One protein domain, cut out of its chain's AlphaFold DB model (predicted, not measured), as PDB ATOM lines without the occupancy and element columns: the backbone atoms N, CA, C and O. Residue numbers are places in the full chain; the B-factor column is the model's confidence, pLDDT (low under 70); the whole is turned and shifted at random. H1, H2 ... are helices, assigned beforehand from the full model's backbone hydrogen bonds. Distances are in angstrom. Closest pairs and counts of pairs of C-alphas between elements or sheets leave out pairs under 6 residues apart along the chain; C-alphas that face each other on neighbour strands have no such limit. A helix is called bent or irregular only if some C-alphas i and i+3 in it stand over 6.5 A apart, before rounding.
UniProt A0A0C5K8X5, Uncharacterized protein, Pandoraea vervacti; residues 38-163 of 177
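This is residues 38 to 163 of the 177 residues of an uncharacterized protein of Pandoraea vervacti (UniProt A0A0C5K8X5). A compact cluster of mostly crossed helices is built round H2, with H4, H6 and H7 packed on it. H8 joins H4, H5 and H6 close to the core, while H1 and H3 are the helices farthest from the middle. The printed part has 126 residues, 95 of them in eight named helices, H1 to H8 in chain order, with no named strand, and its class is all helix. The radius of gyration of the C-alphas is 14.2 A, and the spans are 43 by 31 by 26 A.

H1, residues 40 to 48, begins at C-alpha 40 (-2.226, -13.560, 16.076). H2 is residues 52 to 66, 21.9 A long; H3, 75 to 88, 20.5 A; H4, 93 to 104, 16.5 A. H5, residues 109 to 123, is 21.4 A long and irregular: C-alphas 110 and 113 are 7.6 A apart. H6 is residues 128 to 139, H7 is 144 to 151, and H8, 153 to 162, ends at C-alpha 162 (-7.962, -33.598, 16.361).

H2, the hub, touches H4, closest C-alphas Val 57 and Gln 96 at 5.8 A. H2 touches H6 at a shallow tilt of 11 degrees, opposite ways, closest C-alphas Leu 59 and Ala 135 at 6.7 A. With residues 52 to 56 alone H2 touches H7, C-alphas Ala 52 and Pro 145 coming closest at 4.3 A. H1 and H2 only just touch, with 3 pairs of C-alphas within 8 A, and only at the corner. H8 touches H5, closest C-alphas Ile 119 and Gly 161 at 4.9 A. H3 touches H5 with residues 84 to 88 alone, closest C-alphas Met 84 and Thr 114 at 6.4 A. O i to N i+4 pairs are all within hydrogen-bond range in H1, H2, H4, H6 and H8, against 9 of 10 in H3, 9 of 11 in H5 and 3 of 4 in H7.

The two farthest C-alphas, Asp 74 and Ala 144, are 44.3 A apart. The printed part has no cut, no link is long, and no printed residue is under 70 in pLDDT.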
ATOM      1  N   PRO A  38      -4.511 -18.017  10.480       82.88
ATOM      2  CA  PRO A  38      -4.773 -16.635  10.827       82.88
ATOM      3  C   PRO A  38      -3.644 -16.064  11.687       82.88
ATOM      4  O   PRO A  38      -3.094 -16.749  12.550       82.88
ATOM      5  N   SER A  39      -3.314 -14.791  11.469       84.88
ATOM      6  CA  SER A  39      -2.321 -14.102  12.292       84.88
ATOM      7  C   SER A  39      -2.806 -13.956  13.735       84.88
ATOM      8  O   SER A  39      -4.009 -13.902  14.003       84.88
ATOM      9  N   GLN A  40      -1.873 -13.796  14.675       84.12
ATOM     10  CA  GLN A  40      -2.226 -13.560  16.076       84.12
ATOM     11  C   GLN A  40      -3.095 -12.307  16.254       84.12
ATOM     12  O   GLN A  40      -4.014 -12.306  17.065       84.12
ATOM     13  N   ALA A  41      -2.849 -11.253  15.469       85.38
ATOM     14  CA  ALA A  41      -3.665 -10.040  15.490       85.38
ATOM     15  C   ALA A  41      -5.116 -10.318  15.066       85.38
ATOM     16  O   ALA A  41      -6.049  -9.840  15.709       85.38
ATOM     17  N   TYR A  42      -5.306 -11.136  14.025       86.94
ATOM     18  CA  TYR A  42      -6.634 -11.570  13.602       86.94
ATOM     19  C   TYR A  42      -7.325 -12.401  14.687       86.94
ATOM     20  O   TYR A  42      -8.489 -12.156  14.987       86.94
ATOM     21  N   LEU A  43      -6.613 -13.348  15.310       85.31
ATOM     22  CA  LEU A  43      -7.171 -14.172  16.386       85.31
ATOM     23  C   LEU A  43      -7.575 -13.334  17.597       85.31
ATOM     24  O   LEU A  43      -8.671 -13.514  18.115       85.31
ATOM     25  N   SER A  44      -6.739 -12.385  18.014       85.50
ATOM     26  CA  SER A  44      -7.081 -11.456  19.091       85.50
ATOM     27  C   SER A  44      -8.328 -10.639  18.755       85.50
ATOM     28  O   SER A  44      -9.228 -10.543  19.582       85.50
ATOM     29  N   ALA A  45      -8.426 -10.098  17.535       87.38
ATOM     30  CA  ALA A  45      -9.610  -9.360  17.099       87.38
ATOM     31  C   ALA A  45     -10.866 -10.245  17.092       87.38
ATOM     32  O   ALA A  45     -11.911  -9.832  17.586       87.38
ATOM     33  N   LEU A  46     -10.747 -11.474  16.585       88.12
ATOM     34  CA  LEU A  46     -11.823 -12.458  16.541       88.12
ATOM     35  C   LEU A  46     -12.325 -12.809  17.947       88.12
ATOM     36  O   LEU A  46     -13.528 -12.786  18.190       88.12
ATOM     37  N   LEU A  47     -11.417 -13.088  18.883       86.62
ATOM     38  CA  LEU A  47     -11.761 -13.402  20.270       86.62
ATOM     39  C   LEU A  47     -12.468 -12.227  20.963       86.62
ATOM     40  O   LEU A  47     -13.409 -12.449  21.722       86.62
ATOM     41  N   SER A  48     -12.076 -10.992  20.646       86.56
ATOM     42  CA  SER A  48     -12.718  -9.779  21.162       86.56
ATOM     43  C   SER A  48     -14.136  -9.548  20.628       86.56
ATOM     44  O   SER A  48     -14.881  -8.786  21.238       86.56
ATOM     45  N   THR A  49     -14.541 -10.183  19.520       87.75
ATOM     46  CA  THR A  49     -15.912 -10.030  18.989       87.75
ATOM     47  C   THR A  49     -16.974 -10.683  19.867       87.75
ATOM     48  O   THR A  49     -18.138 -10.299  19.800       87.75
ATOM     49  N   GLY A  50     -16.598 -11.699  20.650       86.62
ATOM     50  CA  GLY A  50     -17.555 -12.519  21.389       86.62
ATOM     51  C   GLY A  50     -18.461 -13.399  20.511       86.62
ATOM     52  O   GLY A  50     -19.383 -14.013  21.036       86.62
ATOM     53  N   ASP A  51     -18.221 -13.495  19.198       91.50
ATOM     54  CA  ASP A  51     -19.044 -14.291  18.278       91.50
ATOM     55  C   ASP A  51     -18.561 -15.753  18.238       91.50
ATOM     56  O   ASP A  51     -17.577 -16.094  17.573       91.50
ATOM     57  N   ALA A  52     -19.286 -16.642  18.924       92.31
ATOM     58  CA  ALA A  52     -19.011 -18.080  18.937       92.31
ATOM     59  C   ALA A  52     -19.017 -18.693  17.528       92.31
ATOM     60  O   ALA A  52     -18.184 -19.541  17.196       92.31
ATOM     61  N   ARG A  53     -19.922 -18.242  16.654       93.62
ATOM     62  CA  ARG A  53     -20.026 -18.767  15.290       93.62
ATOM     63  C   ARG A  53     -18.840 -18.322  14.441       93.62
ATOM     64  O   ARG A  53     -18.388 -19.092  13.595       93.62
ATOM     65  N   ALA A  54     -18.295 -17.131  14.680       92.94
ATOM     66  CA  ALA A  54     -17.068 -16.688  14.023       92.94
ATOM     67  C   ALA A  54     -15.848 -17.548  14.409       92.94
ATOM     68  O   ALA A  54     -15.014 -17.831  13.546       92.94
ATOM     69  N   LEU A  55     -15.775 -18.051  15.649       93.94
ATOM     70  CA  LEU A  55     -14.770 -19.056  16.036       93.94
ATOM     71  C   LEU A  55     -14.943 -20.347  15.223       93.94
ATOM     72  O   LEU A  55     -13.979 -20.885  14.679       93.94
ATOM     73  N   GLY A  56     -16.185 -20.814  15.072       94.38
ATOM     74  CA  GLY A  56     -16.494 -21.988  14.255       94.38
ATOM     75  C   GLY A  56     -16.048 -21.804  12.803       94.38
ATOM     76  O   GLY A  56     -15.373 -22.665  12.247       94.38
ATOM     77  N   VAL A  57     -16.350 -20.650  12.205       95.12
ATOM     78  CA  VAL A  57     -15.916 -20.273  10.848       95.12
ATOM     79  C   VAL A  57     -14.391 -20.317  10.719       95.12
ATOM     80  O   VAL A  57     -13.881 -20.947   9.793       95.12
ATOM     81  N   ALA A  58     -13.653 -19.720  11.659       93.75
ATOM     82  CA  ALA A  58     -12.191 -19.727  11.630       93.75
ATOM     83  C   ALA A  58     -11.613 -21.152  11.694       93.75
ATOM     84  O   ALA A  58     -10.698 -21.479  10.933       93.75
ATOM     85  N   LEU A  59     -12.186 -22.028  12.529       94.50
ATOM     86  CA  LEU A  59     -11.818 -23.445  12.568       94.50
ATOM     87  C   LEU A  59     -12.079 -24.138  11.223       94.50
ATOM     88  O   LEU A  59     -11.179 -24.787  10.687       94.50
ATOM     89  N   LEU A  60     -13.274 -23.969  10.649       95.38
ATOM     90  CA  LEU A  60     -13.633 -24.574   9.361       95.38
ATOM     91  C   LEU A  60     -12.703 -24.112   8.234       95.38
ATOM     92  O   LEU A  60     -12.321 -24.924   7.393       95.38
ATOM     93  N   MET A  61     -12.307 -22.838   8.219       92.62
ATOM     94  CA  MET A  61     -11.369 -22.306   7.226       92.62
ATOM     95  C   MET A  61      -9.999 -22.984   7.297       92.62
ATOM     96  O   MET A  61      -9.487 -23.421   6.266       92.62
ATOM     97  N   VAL A  62      -9.421 -23.100   8.495       91.94
ATOM     98  CA  VAL A  62      -8.089 -23.696   8.677       91.94
ATOM     99  C   VAL A  62      -8.104 -25.190   8.360       91.94
ATOM    100  O   VAL A  62      -7.240 -25.681   7.635       91.94
ATOM    101  N   VAL A  63      -9.124 -25.914   8.828       92.31
ATOM    102  CA  VAL A  63      -9.270 -27.346   8.529       92.31
ATOM    103  C   VAL A  63      -9.491 -27.565   7.026       92.31
ATOM    104  O   VAL A  63      -8.907 -28.476   6.442       92.31
ATOM    105  N   ARG A  64     -10.270 -26.707   6.352       92.31
ATOM    106  CA  ARG A  64     -10.459 -26.769   4.890       92.31
ATOM    107  C   ARG A  64      -9.144 -26.640   4.125       92.31
ATOM    108  O   ARG A  64      -8.974 -27.332   3.117       92.31
ATOM    109  N   ASP A  65      -8.278 -25.730   4.562       89.00
ATOM    110  CA  ASP A  65      -6.979 -25.480   3.935       89.00
ATOM    111  C   ASP A  65      -6.050 -26.690   4.059       89.00
ATOM    112  O   ASP A  65      -5.420 -27.088   3.080       89.00
ATOM    113  N   ALA A  66      -6.038 -27.332   5.230       87.88
ATOM    114  CA  ALA A  66      -5.285 -28.565   5.453       87.88
ATOM    115  C   ALA A  66      -5.722 -29.689   4.497       87.88
ATOM    116  O   ALA A  66      -4.891 -30.397   3.930       87.88
ATOM    117  N   PHE A  67      -7.025 -29.779   4.220       86.88
ATOM    118  CA  PHE A  67      -7.592 -30.724   3.260       86.88
ATOM    119  C   PHE A  67      -7.503 -30.260   1.796       86.88
ATOM    120  O   PHE A  67      -8.448 -30.451   1.032       86.88
ATOM    121  N   ASP A  68      -6.405 -29.638   1.362       85.25
ATOM    122  CA  ASP A  68      -6.212 -29.281  -0.049       85.25
ATOM    123  C   ASP A  68      -5.787 -30.497  -0.904       85.25
ATOM    124  O   ASP A  68      -4.669 -30.998  -0.756       85.25
ATOM    125  N   PRO A  69      -6.632 -30.974  -1.844       81.00
ATOM    126  CA  PRO A  69      -6.303 -32.111  -2.696       81.00
ATOM    127  C   PRO A  69      -5.441 -31.726  -3.911       81.00
ATOM    128  O   PRO A  69      -5.286 -32.537  -4.823       81.00
ATOM    129  N   SER A  70      -4.919 -30.495  -3.993       78.44
ATOM    130  CA  SER A  70      -4.135 -30.011  -5.141       78.44
ATOM    131  C   SER A  70      -2.929 -30.896  -5.478       78.44
ATOM    132  O   SER A  70      -2.636 -31.085  -6.659       78.44
ATOM    133  N   ALA A  71      -2.308 -31.501  -4.460       74.69
ATOM    134  CA  ALA A  71      -1.170 -32.410  -4.589       74.69
ATOM    135  C   ALA A  71      -1.522 -33.791  -5.182       74.69
ATOM    136  O   ALA A  71      -0.618 -34.549  -5.529       74.69
ATOM    137  N   LEU A  72      -2.809 -34.135  -5.314       78.00
ATOM    138  CA  LEU A  72      -3.223 -35.411  -5.897       78.00
ATOM    139  C   LEU A  72      -3.015 -35.405  -7.421       78.00
ATOM    140  O   LEU A  72      -3.499 -34.492  -8.097       78.00
ATOM    141  N   PRO A  73      -2.344 -36.416  -7.999       76.44
ATOM    142  CA  PRO A  73      -2.103 -36.460  -9.440       76.44
ATOM    143  C   PRO A  73      -3.397 -36.712 -10.229       76.44
ATOM    144  O   PRO A  73      -3.657 -36.033 -11.224       76.44
ATOM    145  N   ASP A  74      -4.254 -37.622  -9.754       84.38
ATOM    146  CA  ASP A  74      -5.506 -37.977 -10.423       84.38
ATOM    147  C   ASP A  74      -6.569 -36.867 -10.301       84.38
ATOM    148  O   ASP A  74      -6.996 -36.464  -9.215       84.38
ATOM    149  N   ILE A  75      -7.033 -36.380 -11.456       85.50
ATOM    150  CA  ILE A  75      -8.099 -35.382 -11.582       85.50
ATOM    151  C   ILE A  75      -9.429 -35.910 -11.037       85.50
ATOM    152  O   ILE A  75     -10.163 -35.148 -10.402       85.50
ATOM    153  N   SER A  76      -9.751 -37.182 -11.272       84.56
ATOM    154  CA  SER A  76     -11.010 -37.791 -10.839       84.56
ATOM    155  C   SER A  76     -11.064 -37.884  -9.319       84.56
ATOM    156  O   SER A  76     -12.009 -37.368  -8.716       84.56
ATOM    157  N   LEU A  77     -10.014 -38.422  -8.694       81.44
ATOM    158  CA  LEU A  77      -9.873 -38.448  -7.240       81.44
ATOM    159  C   LEU A  77      -9.903 -37.039  -6.629       81.44
ATOM    160  O   LEU A  77     -10.679 -36.776  -5.711       81.44
ATOM    161  N   ARG A  78      -9.153 -36.082  -7.190       85.19
ATOM    162  CA  ARG A  78      -9.146 -34.684  -6.720       85.19
ATOM    163  C   ARG A  78     -10.532 -34.037  -6.766       85.19
ATOM    164  O   ARG A  78     -10.880 -33.266  -5.871       85.19
ATOM    165  N   ARG A  79     -11.345 -34.328  -7.787       86.81
ATOM    166  CA  ARG A  79     -12.738 -33.844  -7.869       86.81
ATOM    167  C   ARG A  79     -13.612 -34.449  -6.773       86.81
ATOM    168  O   ARG A  79     -14.402 -33.719  -6.178       86.81
ATOM    169  N   GLN A  80     -13.454 -35.740  -6.482       84.81
ATOM    170  CA  GLN A  80     -14.197 -36.413  -5.413       84.81
ATOM    171  C   GLN A  80     -13.813 -35.868  -4.031       84.81
ATOM    172  O   GLN A  80     -14.696 -35.509  -3.257       84.81
ATOM    173  N   CYS A  81     -12.515 -35.697  -3.756       84.62
ATOM    174  CA  CYS A  81     -12.038 -35.085  -2.514       84.62
ATOM    175  C   CYS A  81     -12.544 -33.645  -2.353       84.62
ATOM    176  O   CYS A  81     -12.981 -33.271  -1.268       84.62
ATOM    177  N   ASN A  82     -12.548 -32.845  -3.428       88.94
ATOM    178  CA  ASN A  82     -13.126 -31.500  -3.391       88.94
ATOM    179  C   ASN A  82     -14.625 -31.524  -3.071       88.94
ATOM    180  O   ASN A  82     -15.061 -30.754  -2.225       88.94
ATOM    181  N   ALA A  83     -15.400 -32.421  -3.686       89.50
ATOM    182  CA  ALA A  83     -16.833 -32.539  -3.420       89.50
ATOM    183  C   ALA A  83     -17.129 -32.958  -1.969       89.50
ATOM    184  O   ALA A  83     -17.989 -32.363  -1.322       89.50
ATOM    185  N   MET A  84     -16.387 -33.939  -1.443       88.94
ATOM    186  CA  MET A  84     -16.469 -34.364  -0.041       88.94
ATOM    187  C   MET A  84     -16.133 -33.206   0.907       88.94
ATOM    188  O   MET A  84     -16.899 -32.913   1.824       88.94
ATOM    189  N   ARG A  85     -15.013 -32.513   0.661       91.00
ATOM    190  CA  ARG A  85     -14.589 -31.355   1.454       91.00
ATOM    191  C   ARG A  85     -15.636 -30.250   1.422       91.00
ATOM    192  O   ARG A  85     -16.020 -29.765   2.473       91.00
ATOM    193  N   ASP A  86     -16.117 -29.863   0.245       93.00
ATOM    194  CA  ASP A  86     -17.070 -28.760   0.078       93.00
ATOM    195  C   ASP A  86     -18.427 -29.035   0.749       93.00
ATOM    196  O   ASP A  86     -19.122 -28.086   1.114       93.00
ATOM    197  N   ALA A  87     -18.795 -30.307   0.944       92.19
ATOM    198  CA  ALA A  87     -20.033 -30.691   1.619       92.19
ATOM    199  C   ALA A  87     -20.017 -30.425   3.137       92.19
ATOM    200  O   ALA A  87     -21.068 -30.133   3.707       92.19
ATOM    201  N   ILE A  88     -18.849 -30.519   3.787       94.12
ATOM    202  CA  ILE A  88     -18.688 -30.350   5.247       94.12
ATOM    203  C   ILE A  88     -17.977 -29.040   5.601       94.12
ATOM    204  O   ILE A  88     -18.317 -28.374   6.574       94.12
ATOM    205  N   LEU A  89     -16.987 -28.668   4.797       94.12
ATOM    206  CA  LEU A  89     -16.094 -27.533   4.978       94.12
ATOM    207  C   LEU A  89     -16.275 -26.555   3.812       94.12
ATOM    208  O   LEU A  89     -15.362 -26.443   3.002       94.12
ATOM    209  N   PRO A  90     -17.412 -25.864   3.645       93.88
ATOM    210  CA  PRO A  90     -17.639 -24.999   2.488       93.88
ATOM    211  C   PRO A  90     -16.624 -23.846   2.405       93.88
ATOM    212  O   PRO A  90     -15.958 -23.497   3.381       93.88
ATOM    213  N   ARG A  91     -16.468 -23.267   1.207       89.44
ATOM    214  CA  ARG A  91     -15.380 -22.322   0.897       89.44
ATOM    215  C   ARG A  91     -15.524 -20.951   1.554       89.44
ATOM    216  O   ARG A  91     -14.514 -20.373   1.933       89.44
ATOM    217  N   ASP A  92     -16.736 -20.416   1.616       92.19
ATOM    218  CA  ASP A  92     -16.995 -19.048   2.063       92.19
ATOM    219  C   ASP A  92     -17.635 -18.997   3.455       92.19
ATOM    220  O   ASP A  92     -18.363 -19.904   3.863       92.19
ATOM    221  N   ALA A  93     -17.383 -17.899   4.171       90.56
ATOM    222  CA  ALA A  93     -17.824 -17.709   5.550       90.56
ATOM    223  C   ALA A  93     -19.353 -17.781   5.712       90.56
ATOM    224  O   ALA A  93     -19.843 -18.267   6.727       90.56
ATOM    225  N   MET A  94     -20.126 -17.336   4.714       95.31
ATOM    226  CA  MET A  94     -21.591 -17.382   4.773       95.31
ATOM    227  C   MET A  94     -22.093 -18.827   4.742       95.31
ATOM    228  O   MET A  94     -22.895 -19.223   5.587       95.31
ATOM    229  N   ARG A  95     -21.572 -19.653   3.828       95.56
ATOM    230  CA  ARG A  95     -21.884 -21.087   3.793       95.56
ATOM    231  C   ARG A  95     -21.337 -21.835   5.004       95.56
ATOM    232  O   ARG A  95     -21.965 -22.790   5.446       95.56
ATOM    233  N   GLN A  96     -20.204 -21.406   5.558       96.31
ATOM    234  CA  GLN A  96     -19.664 -21.965   6.801       96.31
ATOM    235  C   GLN A  96     -20.581 -21.679   7.998       96.31
ATOM    236  O   GLN A  96     -20.855 -22.569   8.796       96.31
ATOM    237  N   ARG A  97     -21.150 -20.475   8.088       96.44
ATOM    238  CA  ARG A  97     -22.194 -20.175   9.080       96.44
ATOM    239  C   ARG A  97     -23.437 -21.042   8.867       96.44
ATOM    240  O   ARG A  97     -23.929 -21.638   9.818       96.44
ATOM    241  N   ALA A  98     -23.885 -21.182   7.620       96.69
ATOM    242  CA  ALA A  98     -25.054 -21.993   7.291       96.69
ATOM    243  C   ALA A  98     -24.865 -23.486   7.617       96.69
ATOM    244  O   ALA A  98     -25.793 -24.129   8.103       96.69
ATOM    245  N   ILE A  99     -23.673 -24.056   7.380       97.06
ATOM    246  CA  ILE A  99     -23.417 -25.458   7.732       97.06
ATOM    247  C   ILE A  99     -23.385 -25.642   9.253       97.06
ATOM    248  O   ILE A  99     -23.984 -26.596   9.743       97.06
ATOM    249  N   LEU A 100     -22.789 -24.711  10.009       97.38
ATOM    250  CA  LEU A 100     -22.804 -24.742  11.476       97.38
ATOM    251  C   LEU A 100     -24.238 -24.730  12.021       97.38
ATOM    252  O   LEU A 100     -24.578 -25.590  12.834       97.38
ATOM    253  N   GLU A 101     -25.095 -23.842  11.507       97.19
ATOM    254  CA  GLU A 101     -26.523 -23.791  11.854       97.19
ATOM    255  C   GLU A 101     -27.251 -25.097  11.531       97.19
ATOM    256  O   GLU A 101     -28.062 -25.586  12.317       97.19
ATOM    257  N   ARG A 102     -26.956 -25.694  10.376       96.88
ATOM    258  CA  ARG A 102     -27.575 -26.954   9.957       96.88
ATOM    259  C   ARG A 102     -27.221 -28.106  10.903       96.88
ATOM    260  O   ARG A 102     -28.063 -28.966  11.164       96.88
ATOM    261  N   PHE A 103     -25.989 -28.137  11.413       96.69
ATOM    262  CA  PHE A 103     -25.574 -29.106  12.428       96.69
ATOM    263  C   PHE A 103     -26.214 -28.817  13.792       96.69
ATOM    264  O   PHE A 103     -26.687 -29.756  14.424       96.69
ATOM    265  N   GLU A 104     -26.312 -27.551  14.208       95.44
ATOM    266  CA  GLU A 104     -27.035 -27.131  15.424       95.44
ATOM    267  C   GLU A 104     -28.506 -27.566  15.410       95.44
ATOM    268  O   GLU A 104     -29.009 -28.079  16.406       95.44
ATOM    269  N   ARG A 105     -29.187 -27.425  14.267       96.38
ATOM    270  CA  ARG A 105     -30.595 -27.829  14.093       96.38
ATOM    271  C   ARG A 105     -30.791 -29.336  13.888       96.38
ATOM    272  O   ARG A 105     -31.922 -29.800  13.790       96.38
ATOM    273  N   GLY A 106     -29.715 -30.119  13.781       94.12
ATOM    274  CA  GLY A 106     -29.795 -31.559  13.507       94.12
ATOM    275  C   GLY A 106     -30.244 -31.916  12.081       94.12
ATOM    276  O   GLY A 106     -30.566 -33.071  11.801       94.12
ATOM    277  N   GLU A 107     -30.231 -30.957  11.154       94.31
ATOM    278  CA  GLU A 107     -30.632 -31.104   9.744       94.31
ATOM    279  C   GLU A 107     -29.495 -31.660   8.857       94.31
ATOM    280  O   GLU A 107     -29.652 -31.912   7.653       94.31
ATOM    281  N   ALA A 108     -28.306 -31.836   9.435       92.62
ATOM    282  CA  ALA A 108     -27.108 -32.322   8.759       92.62
ATOM    283  C   ALA A 108     -26.973 -33.857   8.752       92.62
ATOM    284  O   ALA A 108     -25.953 -34.361   8.293       92.62
ATOM    285  N   ARG A 109     -27.989 -34.618   9.192       89.50
ATOM    286  CA  ARG A 109     -27.967 -36.100   9.194       89.50
ATOM    287  C   ARG A 109     -27.489 -36.732   7.874       89.50
ATOM    288  O   ARG A 109     -26.668 -37.640   7.949       89.50
ATOM    289  N   PRO A 110     -27.896 -36.250   6.677       91.81
ATOM    290  CA  PRO A 110     -27.424 -36.820   5.408       91.81
ATOM    291  C   PRO A 110     -25.916 -36.664   5.156       91.81
ATOM    292  O   PRO A 110     -25.395 -37.233   4.205       91.81
ATOM    293  N   LEU A 111     -25.224 -35.853   5.957       91.69
ATOM    294  CA  LEU A 111     -23.789 -35.602   5.861       91.69
ATOM    295  C   LEU A 111     -22.968 -36.461   6.835       91.69
ATOM    296  O   LEU A 111     -21.750 -36.305   6.878       91.69
ATOM    297  N   GLY A 112     -23.609 -37.343   7.612       89.62
ATOM    298  CA  GLY A 112     -22.962 -38.141   8.657       89.62
ATOM    299  C   GLY A 112     -21.791 -38.983   8.151       89.62
ATOM    300  O   GLY A 112     -20.700 -38.886   8.704       89.62
ATOM    301  N   ASP A 113     -21.981 -39.730   7.061       88.50
ATOM    302  CA  ASP A 113     -20.927 -40.578   6.484       88.50
ATOM    303  C   ASP A 113     -19.736 -39.744   5.995       88.50
ATOM    304  O   ASP A 113     -18.579 -40.047   6.289       88.50
ATOM    305  N   THR A 114     -20.021 -38.638   5.302       89.88
ATOM    306  CA  THR A 114     -19.007 -37.693   4.819       89.88
ATOM    307  C   THR A 114     -18.229 -37.070   5.977       89.88
ATOM    308  O   THR A 114     -17.009 -36.933   5.900       89.88
ATOM    309  N   LEU A 115     -18.916 -36.710   7.066       91.75
ATOM    310  CA  LEU A 115     -18.277 -36.208   8.278       91.75
ATOM    311  C   LEU A 115     -17.399 -37.287   8.917       91.75
ATOM    312  O   LEU A 115     -16.242 -37.011   9.207       91.75
ATOM    313  N   GLY A 116     -17.903 -38.511   9.094       90.00
ATOM    314  CA  GLY A 116     -17.131 -39.614   9.674       90.00
ATOM    315  C   GLY A 116     -15.856 -39.915   8.884       90.00
ATOM    316  O   GLY A 116     -14.788 -40.112   9.470       90.00
ATOM    317  N   LEU A 117     -15.933 -39.851   7.553       87.31
ATOM    318  CA  LEU A 117     -14.771 -39.986   6.684       87.31
ATOM    319  C   LEU A 117     -13.758 -38.853   6.894       87.31
ATOM    320  O   LEU A 117     -12.562 -39.105   7.023       87.31
ATOM    321  N   LEU A 118     -14.237 -37.611   6.972       88.75
ATOM    322  CA  LEU A 118     -13.394 -36.442   7.209       88.75
ATOM    323  C   LEU A 118     -12.707 -36.498   8.576       88.75
ATOM    324  O   LEU A 118     -11.523 -36.194   8.670       88.75
ATOM    325  N   ILE A 119     -13.419 -36.923   9.622       90.38
ATOM    326  CA  ILE A 119     -12.852 -37.114  10.964       90.38
ATOM    327  C   ILE A 119     -11.785 -38.210  10.959       90.38
ATOM    328  O   ILE A 119     -10.724 -38.020  11.548       90.38
ATOM    329  N   THR A 120     -12.029 -39.316  10.252       87.06
ATOM    330  CA  THR A 120     -11.025 -40.377  10.073       87.06
ATOM    331  C   THR A 120      -9.761 -39.823   9.417       87.06
ATOM    332  O   THR A 120      -8.665 -39.997   9.935       87.06
ATOM    333  N   LEU A 121      -9.914 -39.064   8.328       85.81
ATOM    334  CA  LEU A 121      -8.794 -38.413   7.649       85.81
ATOM    335  C   LEU A 121      -8.068 -37.384   8.520       85.81
ATOM    336  O   LEU A 121      -6.860 -37.211   8.390       85.81
ATOM    337  N   LEU A 122      -8.797 -36.685   9.388       87.69
ATOM    338  CA  LEU A 122      -8.236 -35.690  10.295       87.69
ATOM    339  C   LEU A 122      -7.357 -36.337  11.372       87.69
ATOM    340  O   LEU A 122      -6.321 -35.777  11.727       87.69
ATOM    341  N   ALA A 123      -7.746 -37.521  11.855       87.19
ATOM    342  CA  ALA A 123      -7.001 -38.278  12.858       87.19
ATOM    343  C   ALA A 123      -5.623 -38.747  12.352       87.19
ATOM    344  O   ALA A 123      -4.667 -38.763  13.133       87.19
ATOM    345  N   ASP A 124      -5.522 -39.040  11.055       84.88
ATOM    346  CA  ASP A 124      -4.293 -39.487  10.385       84.88
ATOM    347  C   ASP A 124      -3.569 -38.347   9.635       84.88
ATOM    348  O   ASP A 124      -2.611 -38.576   8.892       84.88
ATOM    349  N   HIS A 125      -4.019 -37.097   9.796       85.62
ATOM    350  CA  HIS A 125      -3.505 -35.973   9.018       85.62
ATOM    351  C   HIS A 125      -2.057 -35.618   9.413       85.62
ATOM    352  O   HIS A 125      -1.779 -35.431  10.600       85.62
ATOM    353  N   PRO A 126      -1.129 -35.390   8.458       84.06
ATOM    354  CA  PRO A 126       0.270 -35.072   8.775       84.06
ATOM    355  C   PRO A 126       0.437 -33.762   9.560       84.06
ATOM    356  O   PRO A 126       1.398 -33.594  10.300       84.06
ATOM    357  N   GLN A 127      -0.507 -32.829   9.413       86.94
ATOM    358  CA  GLN A 127      -0.538 -31.554  10.146       86.94
ATOM    359  C   GLN A 127      -1.464 -31.586  11.376       86.94
ATOM    360  O   GLN A 127      -1.843 -30.528  11.878       86.94
ATOM    361  N   ARG A 128      -1.891 -32.769  11.843       89.69
ATOM    362  CA  ARG A 128      -2.875 -32.895  12.930       89.69
ATOM    363  C   ARG A 128      -2.462 -32.149  14.196       89.69
ATOM    364  O   ARG A 128      -3.315 -31.515  14.802       89.69
ATOM    365  N   GLU A 129      -1.189 -32.195  14.577       89.56
ATOM    366  CA  GLU A 129      -0.680 -31.498  15.766       89.56
ATOM    367  C   GLU A 129      -0.821 -29.974  15.640       89.56
ATOM    368  O   GLU A 129      -1.445 -29.341  16.484       89.56
ATOM    369  N   ALA A 130      -0.392 -29.389  14.518       89.56
ATOM    370  CA  ALA A 130      -0.555 -27.954  14.274       89.56
ATOM    371  C   ALA A 130      -2.036 -27.520  14.251       89.56
ATOM    372  O   ALA A 130      -2.395 -26.457  14.758       89.56
ATOM    373  N   LEU A 131      -2.917 -28.351  13.682       92.31
ATOM    374  CA  LEU A 131      -4.364 -28.117  13.698       92.31
ATOM    375  C   LEU A 131      -4.947 -28.227  15.112       92.31
ATOM    376  O   LEU A 131      -5.825 -27.446  15.481       92.31
ATOM    377  N   ARG A 132      -4.459 -29.188  15.901       92.94
ATOM    378  CA  ARG A 132      -4.832 -29.397  17.300       92.94
ATOM    379  C   ARG A 132      -4.459 -28.178  18.140       92.94
ATOM    380  O   ARG A 132      -5.313 -27.690  18.875       92.94
ATOM    381  N   ASP A 133      -3.245 -27.662  17.995       91.12
ATOM    382  CA  ASP A 133      -2.776 -26.486  18.735       91.12
ATOM    383  C   ASP A 133      -3.596 -25.244  18.393       91.12
ATOM    384  O   ASP A 133      -4.052 -24.525  19.284       91.12
ATOM    385  N   PHE A 134      -3.858 -25.025  17.102       91.31
ATOM    386  CA  PHE A 134      -4.728 -23.944  16.648       91.31
ATOM    387  C   PHE A 134      -6.135 -24.050  17.257       91.31
ATOM    388  O   PHE A 134      -6.663 -23.088  17.819       91.31
ATOM    389  N   ALA A 135      -6.740 -25.235  17.188       93.12
ATOM    390  CA  ALA A 135      -8.070 -25.471  17.728       93.12
ATOM    391  C   ALA A 135      -8.114 -25.332  19.261       93.12
ATOM    392  O   ALA A 135      -9.095 -24.810  19.795       93.12
ATOM    393  N   ALA A 136      -7.055 -25.725  19.974       91.75
ATOM    394  CA  ALA A 136      -6.933 -25.511  21.414       91.75
ATOM    395  C   ALA A 136      -6.894 -24.015  21.759       91.75
ATOM    396  O   ALA A 136      -7.634 -23.564  22.635       91.75
ATOM    397  N   GLN A 137      -6.099 -23.231  21.023       89.12
ATOM    398  CA  GLN A 137      -6.014 -21.781  21.214       89.12
ATOM    399  C   GLN A 137      -7.352 -21.074  20.986       89.12
ATOM    400  O   GLN A 137      -7.607 -20.057  21.630       89.12
ATOM    401  N   LEU A 138      -8.191 -21.590  20.087       88.94
ATOM    402  CA  LEU A 138      -9.465 -20.978  19.726       88.94
ATOM    403  C   LEU A 138     -10.621 -21.424  20.633       88.94
ATOM    404  O   LEU A 138     -11.410 -20.598  21.088       88.94
ATOM    405  N   CYS A 139     -10.717 -22.729  20.897       88.31
ATOM    406  CA  CYS A 139     -11.924 -23.357  21.436       88.31
ATOM    407  C   CYS A 139     -11.781 -23.873  22.874       88.31
ATOM    408  O   CYS A 139     -12.801 -24.160  23.495       88.31
ATOM    409  N   LEU A 140     -10.565 -24.021  23.416       84.75
ATOM    410  CA  LEU A 140     -10.350 -24.543  24.779       84.75
ATOM    411  C   LEU A 140     -10.039 -23.465  25.819       84.75
ATOM    412  O   LEU A 140      -9.742 -23.780  26.967       84.75
ATOM    413  N   ARG A 141     -10.131 -22.191  25.443       83.62
ATOM    414  CA  ARG A 141     -10.035 -21.092  26.404       83.62
ATOM    415  C   ARG A 141     -11.287 -21.029  27.272       83.62
ATOM    416  O   ARG A 141     -12.395 -21.315  26.810       83.62
ATOM    417  N   ASP A 142     -11.109 -20.580  28.506       86.44
ATOM    418  CA  ASP A 142     -12.206 -20.438  29.455       86.44
ATOM    419  C   ASP A 142     -12.952 -19.111  29.261       86.44
ATOM    420  O   ASP A 142     -12.727 -18.124  29.959       86.44
ATOM    421  N   PHE A 143     -13.798 -19.060  28.230       88.06
ATOM    422  CA  PHE A 143     -14.686 -17.928  27.964       88.06
ATOM    423  C   PHE A 143     -15.957 -18.384  27.232       88.06
ATOM    424  O   PHE A 143     -15.961 -19.402  26.536       88.06
ATOM    425  N   ALA A 144     -17.059 -17.646  27.406       91.50
ATOM    426  CA  ALA A 144     -18.398 -18.081  26.987       91.50
ATOM    427  C   ALA A 144     -18.514 -18.468  25.491       91.50
ATOM    428  O   ALA A 144     -18.968 -19.582  25.224       91.50
ATOM    429  N   PRO A 145     -18.032 -17.663  24.524       91.38
ATOM    430  CA  PRO A 145     -18.058 -18.031  23.107       91.38
ATOM    431  C   PRO A 145     -17.328 -19.342  22.773       91.38
ATOM    432  O   PRO A 145     -17.790 -20.101  21.921       91.38
ATOM    433  N   ALA A 146     -16.221 -19.659  23.454       90.44
ATOM    434  CA  ALA A 146     -15.537 -20.942  23.272       90.44
ATOM    435  C   ALA A 146     -16.317 -22.126  23.857       90.44
ATOM    436  O   ALA A 146     -16.254 -23.234  23.325       90.44
ATOM    437  N   HIS A 147     -17.043 -21.933  24.959       91.44
ATOM    438  CA  HIS A 147     -17.966 -22.954  25.471       91.44
ATOM    439  C   HIS A 147     -19.145 -23.160  24.515       91.44
ATOM    440  O   HIS A 147     -19.532 -24.298  24.259       91.44
ATOM    441  N   GLU A 148     -19.684 -22.081  23.951       93.88
ATOM    442  CA  GLU A 148     -20.802 -22.123  23.008       93.88
ATOM    443  C   GLU A 148     -20.427 -22.821  21.696       93.88
ATOM    444  O   GLU A 148     -21.088 -23.785  21.309       93.88
ATOM    445  N   VAL A 149     -19.322 -22.425  21.055       94.50
ATOM    446  CA  VAL A 149     -18.902 -23.017  19.773       94.50
ATOM    447  C   VAL A 149     -18.622 -24.518  19.893       94.50
ATOM    448  O   VAL A 149     -18.908 -25.278  18.970       94.50
ATOM    449  N   ARG A 150     -18.128 -24.982  21.048       94.50
ATOM    450  CA  ARG A 150     -17.878 -26.409  21.314       94.50
ATOM    451  C   ARG A 150     -19.142 -27.254  21.386       94.50
ATOM    452  O   ARG A 150     -19.054 -28.463  21.193       94.50
ATOM    453  N   ARG A 151     -20.301 -26.652  21.661       94.38
ATOM    454  CA  ARG A 151     -21.589 -27.359  21.661       94.38
ATOM    455  C   ARG A 151     -22.104 -27.619  20.249       94.38
ATOM    456  O   ARG A 151     -22.976 -28.468  20.082       94.38
ATOM    457  N   ASN A 152     -21.570 -26.932  19.236       96.75
ATOM    458  CA  ASN A 152     -21.912 -27.212  17.851       96.75
ATOM    459  C   ASN A 152     -21.435 -28.636  17.474       96.75
ATOM    460  O   ASN A 152     -20.239 -28.918  17.593       96.75
ATOM    461  N   PRO A 153     -22.314 -29.532  16.979       96.06
ATOM    462  CA  PRO A 153     -21.944 -30.923  16.700       96.06
ATOM    463  C   PRO A 153     -20.819 -31.089  15.671       96.06
ATOM    464  O   PRO A 153     -20.006 -32.004  15.793       96.06
ATOM    465  N   LEU A 154     -20.741 -30.200  14.675       96.81
ATOM    466  CA  LEU A 154     -19.671 -30.224  13.678       96.81
ATOM    467  C   LEU A 154     -18.323 -29.881  14.316       96.81
ATOM    468  O   LEU A 154     -17.331 -30.574  14.095       96.81
ATOM    469  N   VAL A 155     -18.305 -28.829  15.136       96.69
ATOM    470  CA  VAL A 155     -17.105 -28.387  15.855       96.69
ATOM    471  C   VAL A 155     -16.664 -29.461  16.843       96.69
ATOM    472  O   VAL A 155     -15.498 -29.840  16.843       96.69
ATOM    473  N   ALA A 156     -17.589 -30.011  17.631       95.06
ATOM    474  CA  ALA A 156     -17.305 -31.089  18.571       95.06
ATOM    475  C   ALA A 156     -16.664 -32.304  17.877       95.06
ATOM    476  O   ALA A 156     -15.639 -32.807  18.341       95.06
ATOM    477  N   ALA A 157     -17.215 -32.729  16.734       94.31
ATOM    478  CA  ALA A 157     -16.663 -33.826  15.946       94.31
ATOM    479  C   ALA A 157     -15.243 -33.524  15.438       94.31
ATOM    480  O   ALA A 157     -14.368 -34.384  15.518       94.31
ATOM    481  N   MET A 158     -14.979 -32.300  14.966       94.50
ATOM    482  CA  MET A 158     -13.640 -31.896  14.517       94.50
ATOM    483  C   MET A 158     -12.626 -31.882  15.654       94.50
ATOM    484  O   MET A 158     -11.536 -32.429  15.510       94.50
ATOM    485  N   LEU A 159     -12.984 -31.305  16.799       94.31
ATOM    486  CA  LEU A 159     -12.128 -31.291  17.983       94.31
ATOM    487  C   LEU A 159     -11.827 -32.718  18.474       94.31
ATOM    488  O   LEU A 159     -10.692 -33.009  18.857       94.31
ATOM    489  N   ALA A 160     -12.805 -33.626  18.398       91.69
ATOM    490  CA  ALA A 160     -12.594 -35.044  18.674       91.69
ATOM    491  C   ALA A 160     -11.621 -35.684  17.666       91.69
ATOM    492  O   ALA A 160     -10.663 -36.333  18.084       91.69
ATOM    493  N   GLY A 161     -11.789 -35.434  16.362       90.69
ATOM    494  CA  GLY A 161     -10.861 -35.895  15.317       90.69
ATOM    495  C   GLY A 161      -9.428 -35.385  15.494       90.69
ATOM    496  O   GLY A 161      -8.467 -36.113  15.255       90.69
ATOM    497  N   LEU A 162      -9.267 -34.162  16.004       92.06
ATOM    498  CA  LEU A 162      -7.962 -33.598  16.361       92.06
ATOM    499  C   LEU A 162      -7.357 -34.227  17.623       92.06
ATOM    500  O   LEU A 162      -6.154 -34.110  17.846       92.06
ATOM    501  N   GLY A 163      -8.139 -34.958  18.419       90.62
ATOM    502  CA  GLY A 163      -7.709 -35.540  19.691       90.62
ATOM    503  C   GLY A 163      -7.722 -34.556  20.862       90.62
ATOM    504  O   GLY A 163      -6.988 -34.757  21.823       90.62
TER     505      GLY A 163